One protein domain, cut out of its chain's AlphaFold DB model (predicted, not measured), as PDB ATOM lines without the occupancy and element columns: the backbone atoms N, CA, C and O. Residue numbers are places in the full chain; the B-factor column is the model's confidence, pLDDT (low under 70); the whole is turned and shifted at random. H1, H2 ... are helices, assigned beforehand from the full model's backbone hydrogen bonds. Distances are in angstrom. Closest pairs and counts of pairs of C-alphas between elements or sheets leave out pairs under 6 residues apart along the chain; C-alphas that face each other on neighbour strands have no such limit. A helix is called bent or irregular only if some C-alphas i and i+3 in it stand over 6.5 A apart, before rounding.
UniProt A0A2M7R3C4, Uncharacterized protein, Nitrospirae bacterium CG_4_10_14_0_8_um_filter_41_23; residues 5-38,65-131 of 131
ATOM      1  N   LYS A   5      50.536  17.352  18.283       59.44
ATOM      2  CA  LYS A   5      49.069  17.389  18.489       59.44
ATOM      3  C   LYS A   5      48.321  18.530  17.777       59.44
ATOM      4  O   LYS A   5      47.133  18.395  17.506       59.44
ATOM      5  N   ARG A   6      48.989  19.662  17.524       58.19
ATOM      6  CA  ARG A   6      48.387  20.846  16.874       58.19
ATOM      7  C   ARG A   6      48.211  20.627  15.370       58.19
ATOM      8  O   ARG A   6      47.091  20.669  14.874       58.19
ATOM      9  N   ASN A   7      49.298  20.233  14.704       62.97
ATOM     10  CA  ASN A   7      49.299  19.861  13.289       62.97
ATOM     11  C   ASN A   7      48.332  18.690  13.017       62.97
ATOM     12  O   ASN A   7      47.617  18.686  12.018       62.97
ATOM     13  N   ASP A   8      48.224  17.745  13.957       78.44
ATOM     14  CA  ASP A   8      47.273  16.633  13.867       78.44
ATOM     15  C   ASP A   8      45.806  17.095  13.846       78.44
ATOM     16  O   ASP A   8      44.989  16.508  13.132       78.44
ATOM     17  N   ARG A   9      45.442  18.152  14.587       84.75
ATOM     18  CA  ARG A   9      44.047  18.619  14.678       84.75
ATOM     19  C   ARG A   9      43.601  19.349  13.419       84.75
ATOM     20  O   ARG A   9      42.517  19.059  12.918       84.75
ATOM     21  N   LEU A  10      44.441  20.237  12.887       85.56
ATOM     22  CA  LEU A  10      44.171  20.914  11.620       85.56
ATOM     23  C   LEU A  10      44.066  19.909  10.470       85.56
ATOM     24  O   LEU A  10      43.086  19.927   9.727       85.56
ATOM     25  N   ARG A  11      45.023  18.979  10.365       87.94
ATOM     26  CA  ARG A  11      44.966  17.899   9.368       87.94
ATOM     27  C   ARG A  11      43.691  17.081   9.508       87.94
ATOM     28  O   ARG A  11      43.007  16.862   8.518       87.94
ATOM     29  N   SER A  12      43.327  16.698  10.732       91.31
ATOM     30  CA  SER A  12      42.084  15.961  10.987       91.31
ATOM     31  C   SER A  12      40.845  16.740  10.538       91.31
ATOM     32  O   SER A  12      39.940  16.152   9.948       91.31
ATOM     33  N   PHE A  13      40.801  18.051  10.793       93.12
ATOM     34  CA  PHE A  13      39.703  18.908  10.349       93.12
ATOM     35  C   PHE A  13      39.630  18.973   8.823       93.12
ATOM     36  O   PHE A  13      38.585  18.671   8.256       93.12
ATOM     37  N   LEU A  14      40.739  19.296   8.153       92.62
ATOM     38  CA  LEU A  14      40.783  19.410   6.694       92.62
ATOM     39  C   LEU A  14      40.467  18.078   6.009       92.62
ATOM     40  O   LEU A  14      39.688  18.050   5.064       92.62
ATOM     41  N   SER A  15      40.998  16.959   6.508       94.56
ATOM     42  CA  SER A  15      40.670  15.630   5.982       94.56
ATOM     43  C   SER A  15      39.193  15.287   6.177       94.56
ATOM     44  O   SER A  15      38.559  14.790   5.248       94.56
ATOM     45  N   GLY A  16      38.625  15.577   7.353       96.81
ATOM     46  CA  GLY A  16      37.198  15.385   7.611       96.81
ATOM     47  C   GLY A  16      36.317  16.261   6.718       96.81
ATOM     48  O   GLY A  16      35.302  15.792   6.208       96.81
ATOM     49  N   TRP A  17      36.728  17.510   6.482       97.38
ATOM     50  CA  TRP A  17      36.011  18.454   5.633       97.38
ATOM     51  C   TRP A  17      36.031  17.980   4.184       97.38
ATOM     52  O   TRP A  17      34.979  17.873   3.562       97.38
ATOM     53  N   SER A  18      37.206  17.613   3.668       97.31
ATOM     54  CA  SER A  18      37.349  17.063   2.320       97.31
ATOM     55  C   SER A  18      36.512  15.800   2.135       97.31
ATOM     56  O   SER A  18      35.858  15.650   1.109       97.31
ATOM     57  N   ALA A  19      36.474  14.906   3.129       98.25
ATOM     58  CA  ALA A  19      35.629  13.715   3.072       98.25
ATOM     59  C   ALA A  19      34.132  14.068   2.995       98.25
ATOM     60  O   ALA A  19      33.411  13.487   2.184       98.25
ATOM     61  N   LEU A  20      33.676  15.043   3.786       98.44
ATOM     62  CA  LEU A  20      32.297  15.535   3.744       98.44
ATOM     63  C   LEU A  20      31.966  16.204   2.403       98.44
ATOM     64  O   LEU A  20      30.921  15.932   1.818       98.44
ATOM     65  N   GLU A  21      32.868  17.032   1.882       98.25
ATOM     66  CA  GLU A  21      32.709  17.710   0.595       98.25
ATOM     67  C   GLU A  21      32.657  16.711  -0.574       98.25
ATOM     68  O   GLU A  21      31.813  16.837  -1.466       98.25
ATOM     69  N   ILE A  22      33.509  15.680  -0.551       98.56
ATOM     70  CA  ILE A  22      33.480  14.577  -1.520       98.56
ATOM     71  C   ILE A  22      32.153  13.829  -1.424       98.56
ATOM     72  O   ILE A  22      31.515  13.614  -2.452       98.56
ATOM     73  N   PHE A  23      31.724  13.458  -0.216       98.44
ATOM     74  CA  PHE A  23      30.456  12.766   0.000       98.44
ATOM     75  C   PHE A  23      29.278  13.554  -0.587       98.44
ATOM     76  O   PHE A  23      28.514  13.003  -1.382       98.44
ATOM     77  N   ILE A  24      29.173  14.849  -0.270       98.44
ATOM     78  CA  ILE A  24      28.106  15.721  -0.778       98.44
ATOM     79  C   ILE A  24      28.127  15.751  -2.304       98.44
ATOM     80  O   ILE A  24      27.121  15.475  -2.946       98.44
ATOM     81  N   ASN A  25      29.281  16.040  -2.910       98.00
ATOM     82  CA  ASN A  25      29.363  16.158  -4.365       98.00
ATOM     83  C   ASN A  25      29.105  14.834  -5.091       98.00
ATOM     84  O   ASN A  25      28.541  14.852  -6.182       98.00
ATOM     85  N   LYS A  26      29.515  13.699  -4.515       97.75
ATOM     86  CA  LYS A  26      29.329  12.377  -5.127       97.75
ATOM     87  C   LYS A  26      27.907  11.853  -5.016       97.75
ATOM     88  O   LYS A  26      27.496  11.094  -5.883       97.75
ATOM     89  N   THR A  27      27.181  12.235  -3.972       97.50
ATOM     90  CA  THR A  27      25.831  11.715  -3.720       97.50
ATOM     91  C   THR A  27      24.720  12.688  -4.109       97.50
ATOM     92  O   THR A  27      23.567  12.276  -4.194       97.50
ATOM     93  N   PHE A  28      25.048  13.953  -4.393       96.81
ATOM     94  CA  PHE A  28      24.062  15.004  -4.648       96.81
ATOM     95  C   PHE A  28      23.027  14.643  -5.718       96.81
ATOM     96  O   PHE A  28      21.845  14.788  -5.446       96.81
ATOM     97  N   THR A  29      23.432  14.144  -6.889       94.06
ATOM     98  CA  THR A  29      22.486  13.862  -7.988       94.06
ATOM     99  C   THR A  29      21.441  12.816  -7.604       94.06
ATOM    100  O   THR A  29      20.277  12.960  -7.955       94.06
ATOM    101  N   VAL A  30      21.831  11.803  -6.821       95.25
ATOM    102  CA  VAL A  30      20.903  10.783  -6.303       95.25
ATOM    103  C   VAL A  30      19.859  11.434  -5.401       95.25
ATOM    104  O   VAL A  30      18.664  11.211  -5.554       95.25
ATOM    105  N   TYR A  31      20.299  12.278  -4.469       96.25
ATOM    106  CA  TYR A  31      19.389  12.904  -3.514       96.25
ATOM    107  C   TYR A  31      18.587  14.063  -4.091       96.25
ATOM    108  O   TYR A  31      17.494  14.319  -3.602       96.25
ATOM    109  N   GLU A  32      19.092  14.737  -5.122       94.25
ATOM    110  CA  GLU A  32      18.336  15.715  -5.896       94.25
ATOM    111  C   GLU A  32      17.136  15.034  -6.557       94.25
ATOM    112  O   GLU A  32      16.011  15.481  -6.366       94.25
ATOM    113  N   GLU A  33      17.338  13.905  -7.238       91.94
ATOM    114  CA  GLU A  33      16.242  13.141  -7.845       91.94
ATOM    115  C   GLU A  33      15.214  12.667  -6.809       91.94
ATOM    116  O   GLU A  33      14.010  12.840  -7.007       91.94
ATOM    117  N   GLU A  34      15.671  12.116  -5.683       92.94
ATOM    118  CA  GLU A  34      14.788  11.686  -4.594       92.94
ATOM    119  C   GLU A  34      14.025  12.850  -3.956       92.94
ATOM    120  O   GLU A  34      12.838  12.731  -3.650       92.94
ATOM    121  N   PHE A  35      14.673  14.001  -3.801       92.00
ATOM    122  CA  PHE A  35      14.024  15.212  -3.320       92.00
ATOM    123  C   PHE A  35      12.930  15.672  -4.289       92.00
ATOM    124  O   PHE A  35      11.813  15.961  -3.860       92.00
ATOM    125  N   MET A  36      13.197  15.663  -5.599       88.31
ATOM    126  CA  MET A  36      12.205  16.054  -6.605       88.31
ATOM    127  C   MET A  36      10.962  15.163  -6.576       88.31
ATOM    128  O   MET A  36       9.847  15.682  -6.641       88.31
ATOM    129  N   LYS A  37      11.136  13.847  -6.401       87.19
ATOM    130  CA  LYS A  37      10.017  12.900  -6.248       87.19
ATOM    131  C   LYS A  37       9.143  13.214  -5.031       87.19
ATOM    132  O   LYS A  37       7.946  12.974  -5.072       87.19
ATOM    133  N   ARG A  38       9.720  13.751  -3.949       86.88
ATOM    134  CA  ARG A  38       8.973  14.140  -2.737       86.88
ATOM    135  C   ARG A  38       8.247  15.477  -2.889       86.88
ATOM    136  O   ARG A  38       7.212  15.686  -2.263       86.88
ATOM    137  N   LEU A  65      27.794  24.357  -2.367       97.06
ATOM    138  CA  LEU A  65      27.957  23.198  -1.488       97.06
ATOM    139  C   LEU A  65      26.897  23.144  -0.369       97.06
ATOM    140  O   LEU A  65      26.421  22.062  -0.040       97.06
ATOM    141  N   LEU A  66      26.501  24.304   0.172       97.56
ATOM    142  CA  LEU A  66      25.417  24.402   1.155       97.56
ATOM    143  C   LEU A  66      24.075  23.955   0.564       97.56
ATOM    144  O   LEU A  66      23.384  23.168   1.199       97.56
ATOM    145  N   ASP A  67      23.741  24.396  -0.651       96.88
ATOM    146  CA  ASP A  67      22.492  24.019  -1.329       96.88
ATOM    147  C   ASP A  67      22.423  22.496  -1.502       96.88
ATOM    148  O   ASP A  67      21.425  21.862  -1.162       96.88
ATOM    149  N   LYS A  68      23.536  21.889  -1.939       97.88
ATOM    150  CA  LYS A  68      23.647  20.432  -2.071       97.88
ATOM    151  C   LYS A  68      23.453  19.722  -0.734       97.88
ATOM    152  O   LYS A  68      22.745  18.721  -0.674       97.88
ATOM    153  N   PHE A  69      24.070  20.226   0.335       98.44
ATOM    154  CA  PHE A  69      23.922  19.630   1.660       98.44
ATOM    155  C   PHE A  69      22.483  19.723   2.179       98.44
ATOM    156  O   PHE A  69      21.987  18.737   2.710       98.44
ATOM    157  N   ILE A  70      21.794  20.852   1.972       97.62
ATOM    158  CA  ILE A  70      20.384  21.026   2.361       97.62
ATOM    159  C   ILE A  70      19.500  19.971   1.688       97.62
ATOM    160  O   ILE A  70      18.692  19.337   2.362       97.62
ATOM    161  N   VAL A  71      19.682  19.729   0.385       96.56
ATOM    162  CA  VAL A  71      18.930  18.695  -0.351       96.56
ATOM    163  C   VAL A  71      19.182  17.301   0.232       96.56
ATOM    164  O   VAL A  71      18.242  16.556   0.500       96.56
ATOM    165  N   ILE A  72      20.443  16.955   0.503       97.94
ATOM    166  CA  ILE A  72      20.796  15.663   1.114       97.94
ATOM    167  C   ILE A  72      20.192  15.541   2.524       97.94
ATOM    168  O   ILE A  72      19.654  14.494   2.882       97.94
ATOM    169  N   ALA A  73      20.244  16.610   3.319       97.56
ATOM    170  CA  ALA A  73      19.680  16.674   4.664       97.56
ATOM    171  C   ALA A  73      18.150  16.557   4.666       97.56
ATOM    172  O   ALA A  73      17.602  15.858   5.512       97.56
ATOM    173  N   ALA A  74      17.460  17.121   3.674       95.94
ATOM    174  CA  ALA A  74      16.020  16.922   3.484       95.94
ATOM    175  C   ALA A  74      15.657  15.455   3.208       95.94
ATOM    176  O   ALA A  74      14.577  14.989   3.578       95.94
ATOM    177  N   CYS A  75      16.568  14.705   2.588       95.25
ATOM    178  CA  CYS A  75      16.364  13.293   2.298       95.25
ATOM    179  C   CYS A  75      16.712  12.372   3.477       95.25
ATOM    180  O   CYS A  75      15.997  11.389   3.686       95.25
ATOM    181  N   LEU A  76      17.773  12.687   4.236       96.06
ATOM    182  CA  LEU A  76      18.399  11.788   5.220       96.06
ATOM    183  C   LEU A  76      18.376  12.269   6.679       96.06
ATOM    184  O   LEU A  76      18.585  11.461   7.582       96.06
ATOM    185  N   GLY A  77      18.213  13.569   6.923       89.75
ATOM    186  CA  GLY A  77      18.520  14.222   8.201       89.75
ATOM    187  C   GLY A  77      17.537  13.928   9.336       89.75
ATOM    188  O   GLY A  77      17.848  14.209  10.493       89.75
ATOM    189  N   GLY A  78      16.369  13.352   9.028       90.56
ATOM    190  CA  GLY A  78      15.323  13.081  10.017       90.56
ATOM    191  C   GLY A  78      14.983  14.325  10.844       90.56
ATOM    192  O   GLY A  78      14.948  15.439  10.322       90.56
ATOM    193  N   ASP A  79      14.797  14.145  12.151       92.12
ATOM    194  CA  ASP A  79      14.403  15.222  13.070       92.12
ATOM    195  C   ASP A  79      15.531  16.229  13.375       92.12
ATOM    196  O   ASP A  79      15.281  17.270  13.982       92.12
ATOM    197  N   THR A  80      16.783  15.953  12.979       92.12
ATOM    198  CA  THR A  80      17.937  16.825  13.280       92.12
ATOM    199  C   THR A  80      18.336  17.745  12.130       92.12
ATOM    200  O   THR A  80      19.360  18.421  12.230       92.12
ATOM    201  N   ILE A  81      17.540  17.800  11.059       94.31
ATOM    202  CA  ILE A  81      17.869  18.492   9.807       94.31
ATOM    203  C   ILE A  81      18.333  19.946   9.998       94.31
ATOM    204  O   ILE A  81      19.414  20.302   9.534       94.31
ATOM    205  N   GLU A  82      17.576  20.776  10.717       96.88
ATOM    206  CA  GLU A  82      17.909  22.198  10.899       96.88
ATOM    207  C   GLU A  82      19.220  22.374  11.678       96.88
ATOM    208  O   GLU A  82      20.100  23.141  11.285       96.88
ATOM    209  N   ALA A  83      19.406  21.580  12.739       97.06
ATOM    210  CA  ALA A  83      20.633  21.594  13.529       97.06
ATOM    211  C   ALA A  83      21.852  21.133  12.711       97.06
ATOM    212  O   ALA A  83      22.954  21.658  12.884       97.06
ATOM    213  N   ASP A  84      21.666  20.169  11.808       97.88
ATOM    214  CA  ASP A  84      22.715  19.692  10.908       97.88
ATOM    215  C   ASP A  84      23.093  20.741   9.860       97.88
ATOM    216  O   ASP A  84      24.281  20.926   9.587       97.88
ATOM    217  N   ILE A  85      22.109  21.447   9.296       98.25
ATOM    218  CA  ILE A  85      22.329  22.541   8.344       98.25
ATOM    219  C   ILE A  85      23.114  23.674   9.011       98.25
ATOM    220  O   ILE A  85      24.093  24.165   8.441       98.25
ATOM    221  N   ASP A  86      22.739  24.070  10.225       98.12
ATOM    222  CA  ASP A  86      23.442  25.125  10.953       98.12
ATOM    223  C   ASP A  86      24.852  24.705  11.375       98.12
ATOM    224  O   ASP A  86      25.802  25.489  11.255       98.12
ATOM    225  N   LEU A  87      25.033  23.443  11.778       97.94
ATOM    226  CA  LEU A  87      26.363  22.894  12.015       97.94
ATOM    227  C   LEU A  87      27.202  22.904  10.731       97.94
ATOM    228  O   LEU A  87      28.358  23.323  10.763       97.94
ATOM    229  N   PHE A  88      26.640  22.493   9.595       98.31
ATOM    230  CA  PHE A  88      27.342  22.503   8.314       98.31
ATOM    231  C   PHE A  88      27.790  23.914   7.914       98.31
ATOM    232  O   PHE A  88      28.951  24.095   7.537       98.31
ATOM    233  N   LYS A  89      26.917  24.923   8.049       97.56
ATOM    234  CA  LYS A  89      27.271  26.336   7.812       97.56
ATOM    235  C   LYS A  89      28.458  26.751   8.679       97.56
ATOM    236  O   LYS A  89      29.462  27.211   8.147       97.56
ATOM    237  N   LYS A  90      28.404  26.479   9.989       96.06
ATOM    238  CA  LYS A  90      29.502  26.785  10.920       96.06
ATOM    239  C   LYS A  90      30.818  26.111  10.516       96.06
ATOM    240  O   LYS A  90      31.880  26.729  10.599       96.06
ATOM    241  N   LEU A  91      30.771  24.846  10.095       96.00
ATOM    242  CA  LEU A  91      31.948  24.104   9.634       96.00
ATOM    243  C   LEU A  91      32.534  24.711   8.353       96.00
ATOM    244  O   LEU A  91      33.752  24.864   8.254       96.00
ATOM    245  N   LYS A  92      31.671  25.099   7.408       95.06
ATOM    246  CA  LYS A  92      32.068  25.773   6.170       95.06
ATOM    247  C   LYS A  92      32.723  27.121   6.455       95.06
ATOM    248  O   LYS A  92      33.795  27.386   5.926       95.06
ATOM    249  N   ASP A  93      32.119  27.931   7.317       92.44
ATOM    250  CA  ASP A  93      32.651  29.244   7.681       92.44
ATOM    251  C   ASP A  93      33.990  29.108   8.413       92.44
ATOM    252  O   ASP A  93      34.928  29.838   8.119       92.44
ATOM    253  N   THR A  94      34.132  28.097   9.282       91.44
ATOM    254  CA  THR A  94      35.419  27.768   9.925       91.44
ATOM    255  C   THR A  94      36.489  27.411   8.890       91.44
ATOM    256  O   THR A  94      37.644  27.819   9.021       91.44
ATOM    257  N   ARG A  95      36.124  26.647   7.852       91.44
ATOM    258  CA  ARG A  95      37.029  26.312   6.748       91.44
ATOM    259  C   ARG A  95      37.399  27.556   5.944       91.44
ATOM    260  O   ARG A  95      38.568  27.730   5.625       91.44
ATOM    261  N   ASP A  96      36.433  28.399   5.602       89.81
ATOM    262  CA  ASP A  96      36.671  29.596   4.793       89.81
ATOM    263  C   ASP A  96      37.551  30.592   5.549       89.81
ATOM    264  O   ASP A  96      38.543  31.079   5.005       89.81
ATOM    265  N   ASP A  97      37.266  30.811   6.832       86.12
ATOM    266  CA  ASP A  97      38.097  31.628   7.708       86.12
ATOM    267  C   ASP A  97      39.542  31.127   7.739       86.12
ATOM    268  O   ASP A  97      40.453  31.948   7.752       86.12
ATOM    269  N   PHE A  98      39.782  29.810   7.688       81.75
ATOM    270  CA  PHE A  98      41.143  29.264   7.688       81.75
ATOM    271  C   PHE A  98      41.927  29.662   6.436       81.75
ATOM    272  O   PHE A  98      43.111  29.980   6.512       81.75
ATOM    273  N   PHE A  99      41.273  29.665   5.276       76.81
ATOM    274  CA  PHE A  99      41.916  30.046   4.019       76.81
ATOM    275  C   PHE A  99      42.030  31.565   3.840       76.81
ATOM    276  O   PHE A  99      42.866  32.021   3.059       76.81
ATOM    277  N   HIS A 100      41.212  32.349   4.548       76.44
ATOM    278  CA  HIS A 100      41.162  33.805   4.406       76.44
ATOM    279  C   HIS A 100      41.865  34.584   5.527       76.44
ATOM    280  O   HIS A 100      42.282  35.718   5.294       76.44
ATOM    281  N   LYS A 101      42.014  34.018   6.730       65.75
ATOM    282  CA  LYS A 101      42.581  34.690   7.909       65.75
ATOM    283  C   LYS A 101      43.811  33.925   8.398       65.75
ATOM    284  O   LYS A 101      43.741  32.732   8.664       65.75
ATOM    285  N   GLN A 102      44.942  34.623   8.541       58.62
ATOM    286  CA  GLN A 102      46.220  34.014   8.943       58.62
ATOM    287  C   GLN A 102      46.266  33.533  10.407       58.62
ATOM    288  O   GLN A 102      47.151  32.751  10.739       58.62
ATOM    289  N   ASP A 103      45.320  33.940  11.260       59.97
ATOM    290  CA  ASP A 103      45.284  33.581  12.685       59.97
ATOM    291  C   ASP A 103      43.975  32.864  13.045       59.97
ATOM    292  O   ASP A 103      42.992  33.473  13.471       59.97
ATOM    293  N   ILE A 104      43.959  31.537  12.896       62.81
ATOM    294  CA  ILE A 104      42.966  30.689  13.561       62.81
ATOM    295  C   ILE A 104      43.615  30.020  14.761       62.81
ATOM    296  O   ILE A 104      44.643  29.355  14.655       62.81
ATOM    297  N   ALA A 105      42.948  30.116  15.910       65.50
ATOM    298  CA  ALA A 105      43.260  29.292  17.064       65.50
ATOM    299  C   ALA A 105      42.915  27.818  16.761       65.50
ATOM    300  O   ALA A 105      41.827  27.340  17.088       65.50
ATOM    301  N   GLU A 106      43.855  27.086  16.152       66.94
ATOM    302  CA  GLU A 106      43.720  25.674  15.740       66.94
ATOM    303  C   GLU A 106      43.228  24.746  16.867       66.94
ATOM    304  O   GLU A 106      42.620  23.702  16.619       66.94
ATOM    305  N   ASN A 107      43.443  25.138  18.127       67.94
ATOM    306  CA  ASN A 107      43.008  24.396  19.311       67.94
ATOM    307  C   ASN A 107      41.477  24.256  19.422       67.94
ATOM    308  O   ASN A 107      41.012  23.294  20.035       67.94
ATOM    309  N   ASN A 108      40.711  25.155  18.796       76.06
ATOM    310  CA  ASN A 108      39.246  25.194  18.874       76.06
ATOM    311  C   ASN A 108      38.551  24.662  17.613       76.06
ATOM    312  O   ASN A 108      37.342  24.838  17.461       76.06
ATOM    313  N   LEU A 109      39.280  23.988  16.715       87.25
ATOM    314  CA  LEU A 109      38.669  23.410  15.518       87.25
ATOM    315  C   LEU A 109      37.605  22.359  15.900       87.25
ATOM    316  O   LEU A 109      37.921  21.455  16.690       87.25
ATOM    317  N   PRO A 110      36.387  22.433  15.326       92.31
ATOM    318  CA  PRO A 110      35.245  21.569  15.650       92.31
ATOM    319  C   PRO A 110      35.357  20.190  14.972       92.31
ATOM    320  O   PRO A 110      34.513  19.761  14.185       92.31
ATOM    321  N   THR A 111      36.466  19.491  15.225       92.69
ATOM    322  CA  THR A 111      36.774  18.188  14.617       92.69
ATOM    323  C   THR A 111      35.829  17.082  15.075       92.69
ATOM    324  O   THR A 111      35.529  16.172  14.301       92.69
ATOM    325  N   ALA A 112      35.357  17.135  16.322       93.50
ATOM    326  CA  ALA A 112      34.447  16.134  16.863       93.50
ATOM    327  C   ALA A 112      33.060  16.247  16.220       93.50
ATOM    328  O   ALA A 112      32.486  15.236  15.812       93.50
ATOM    329  N   GLU A 113      32.568  17.473  16.083       96.25
ATOM    330  CA  GLU A 113      31.286  17.811  15.480       96.25
ATOM    331  C   GLU A 113      31.288  17.482  13.987       96.25
ATOM    332  O   GLU A 113      30.382  16.799  13.515       96.25
ATOM    333  N   LEU A 114      32.352  17.854  13.267       97.44
ATOM    334  CA  LEU A 114      32.544  17.486  11.863       97.44
ATOM    335  C   LEU A 114      32.504  15.969  11.656       97.44
ATOM    336  O   LEU A 114      31.782  15.470  10.795       97.44
ATOM    337  N   ARG A 115      33.260  15.222  12.467       96.81
ATOM    338  CA  ARG A 115      33.289  13.757  12.390       96.81
ATOM    339  C   ARG A 115      31.929  13.147  12.723       96.81
ATOM    340  O   ARG A 115      31.545  12.156  12.108       96.81
ATOM    341  N   SER A 116      31.219  13.703  13.704       97.06
ATOM    342  CA  SER A 116      29.875  13.253  14.071       97.06
ATOM    343  C   SER A 116      28.894  13.451  12.914       97.06
ATOM    344  O   SER A 116      28.228  12.492  12.525       97.06
ATOM    345  N   LEU A 117      28.889  14.643  12.308       98.25
ATOM    346  CA  LEU A 117      28.058  14.964  11.150       98.25
ATOM    347  C   LEU A 117      28.362  14.021   9.979       98.25
ATOM    348  O   LEU A 117      27.461  13.342   9.490       98.25
ATOM    349  N   LEU A 118      29.636  13.891   9.596       98.19
ATOM    350  CA  LEU A 118      30.061  12.997   8.516       98.19
ATOM    351  C   LEU A 118      29.608  11.550   8.762       98.19
ATOM    352  O   LEU A 118      29.012  10.930   7.886       98.19
ATOM    353  N   ASN A 119      29.843  11.015   9.963       97.44
ATOM    354  CA  ASN A 119      29.459   9.643  10.292       97.44
ATOM    355  C   ASN A 119      27.944   9.426  10.253       97.44
ATOM    356  O   ASN A 119      27.509   8.362   9.814       97.44
ATOM    357  N   ARG A 120      27.138  10.395  10.709       97.25
ATOM    358  CA  ARG A 120      25.674  10.294  10.631       97.25
ATOM    359  C   ARG A 120      25.209  10.192   9.186       97.25
ATOM    360  O   ARG A 120      24.492   9.254   8.856       97.25
ATOM    361  N   TYR A 121      25.671  11.094   8.325       98.12
ATOM    362  CA  TYR A 121      25.235  11.136   6.929       98.12
ATOM    363  C   TYR A 121      25.754   9.952   6.110       98.12
ATOM    364  O   TYR A 121      25.015   9.421   5.286       98.12
ATOM    365  N   LEU A 122      26.968   9.462   6.384       97.81
ATOM    366  CA  LEU A 122      27.460   8.219   5.782       97.81
ATOM    367  C   LEU A 122      26.604   7.016   6.188       97.81
ATOM    368  O   LEU A 122      26.233   6.215   5.335       97.81
ATOM    369  N   ARG A 123      26.257   6.886   7.475       97.06
ATOM    370  CA  ARG A 123      25.391   5.795   7.953       97.06
ATOM    371  C   ARG A 123      23.990   5.883   7.360       97.06
ATOM    372  O   ARG A 123      23.474   4.863   6.919       97.06
ATOM    373  N   ALA A 124      23.407   7.079   7.330       97.06
ATOM    374  CA  ALA A 124      22.098   7.309   6.730       97.06
ATOM    375  C   ALA A 124      22.108   6.984   5.230       97.06
ATOM    376  O   ALA A 124      21.203   6.310   4.754       97.06
ATOM    377  N   HIS A 125      23.167   7.367   4.508       97.12
ATOM    378  CA  HIS A 125      23.335   7.007   3.102       97.12
ATOM    379  C   HIS A 125      23.434   5.496   2.896       97.12
ATOM    380  O   HIS A 125      22.718   4.967   2.060       97.12
ATOM    381  N   ILE A 126      24.263   4.797   3.679       96.75
ATOM    382  CA  ILE A 126      24.394   3.335   3.589       96.75
ATOM    383  C   ILE A 126      23.054   2.645   3.880       96.75
ATOM    384  O   ILE A 126      22.699   1.683   3.204       96.75
ATOM    385  N   ALA A 127      22.306   3.124   4.878       95.44
ATOM    386  CA  ALA A 127      20.983   2.594   5.191       95.44
ATOM    387  C   ALA A 127      19.996   2.822   4.036       95.44
ATOM    388  O   ALA A 127      19.291   1.890   3.666       95.44
ATOM    389  N   PHE A 128      20.002   4.018   3.441       93.88
ATOM    390  CA  PHE A 128      19.166   4.378   2.293       93.88
ATOM    391  C   PHE A 128      19.509   3.586   1.021       93.88
ATOM    392  O   PHE A 128      18.623   3.225   0.260       93.88
ATOM    393  N   THR A 129      20.783   3.286   0.762       89.69
ATOM    394  CA  THR A 129      21.173   2.505  -0.428       89.69
ATOM    395  C   THR A 129      20.883   1.011  -0.303       89.69
ATOM    396  O   THR A 129      20.926   0.304  -1.303       89.69
ATOM    397  N   ASN A 130      20.647   0.525   0.918       84.19
ATOM    398  CA  ASN A 130      20.364  -0.883   1.204       84.19
ATOM    399  C   ASN A 130      18.863  -1.169   1.398       84.19
ATOM    400  O   ASN A 130      18.510  -2.316   1.677       84.19
ATOM    401  N   SER A 131      18.010  -0.143   1.312       69.88
ATOM    402  CA  SER A 131      16.545  -0.235   1.382       69.88
ATOM    403  C   SER A 131      15.926  -0.273  -0.004       69.88
ATOM    404  O   SER A 131      14.994  -1.082  -0.195       69.88
TER     405      SER A 131
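AT A GLANCE: This is residues 5 to 38 and 65 to 131 of the 131 residues of an uncharacterized protein of Nitrospirae bacterium CG_4_10_14_0_8_um_filter_41_23 (UniProt A0A2M7R3C4). An elongated helical body has the long arm H1a and helix H4 side by side, running the same way, while H3 runs back at a slant to both. The short H2 folds back on the first part of H3 as a hairpin and packs on the far part of H1a and on H1b, the arm into which H1 bends at one end of the body. The printed part has 101 residues with four named helices, H1, H2, H3 and H4 in that order, and no named strand; the class is all helix. It is compact, with a radius of gyration of the C-alphas of 14.3 A, and spans 45 by 23 by 23 A.

IN THESE COORDINATES: H1, residues 5 to 38, was assigned as one helix by its hydrogen bonds but is bent: C-alphas 26 and 29 are 7.6 A apart. Its arm H1a, residues 5 to 26, begins at C-alpha 5 (49.069, 17.389, 18.489) and is 31.2 A long; H1b, residues 29 to 38, is 14.5 A long and ends at C-alpha 38 (8.973, 14.140, -2.737). H2 is residues 65 to 76, 16.3 A. H3 is residues 78 to 100, 33.6 A; it is irregular, with C-alphas 79 and 82 8.1 A apart, and has a kink of 33 degrees near residue 85. H4, residues 111 to 129, is 26.8 A long and ends at C-alpha 129 (21.173, 2.505, -0.428).

HOW THE PARTS SIT: H1a and H4 touch, the same way at a shallow tilt of 28 degrees; their closest C-alphas are those of Phe 13 and Thr 111, 5.2 A apart. H1a and H1b stand at a steep tilt of 58 degrees. With residues 21 to 25 alone, H1a touches H2, closest at the C-alphas of Ile 24 and Phe 69, 6.2 A; they are about perpendicular at 72 degrees, only just more than steep. H1b touches H2, closest at the C-alphas of Tyr 31 and Ile 72, 5.6 A. H2 and H3 form a helical hairpin, opposite ways at a shallow tilt of 20 degrees, with the C-alphas of Ala 73 and Ile 81 closest at 5.7 A. H3 and H4 only just touch, with 3 pairs of C-alphas within 8 A, the closest those of Leu 91 and Leu 114, 7.0 A. H1b is apart from H3 and H4. Every O i to N i+4 pair is within hydrogen-bond range in H1a, H1b, H2 and H4, and 17 of 19 are in H3.

THE WHOLE: The C-alphas of Lys 5 and Lys 37, the two farthest apart, are 46.4 A apart. Residues 39 to 64 are not printed, and C-alphas 38 and 65 are 21.1 A apart across this cut. The link from H2 to H3 is tight and that from H3 to H4 is short. The mean pLDDT of the printed part is 90.5; residues 5 to 7, 101 to 107 and 131 are under 70.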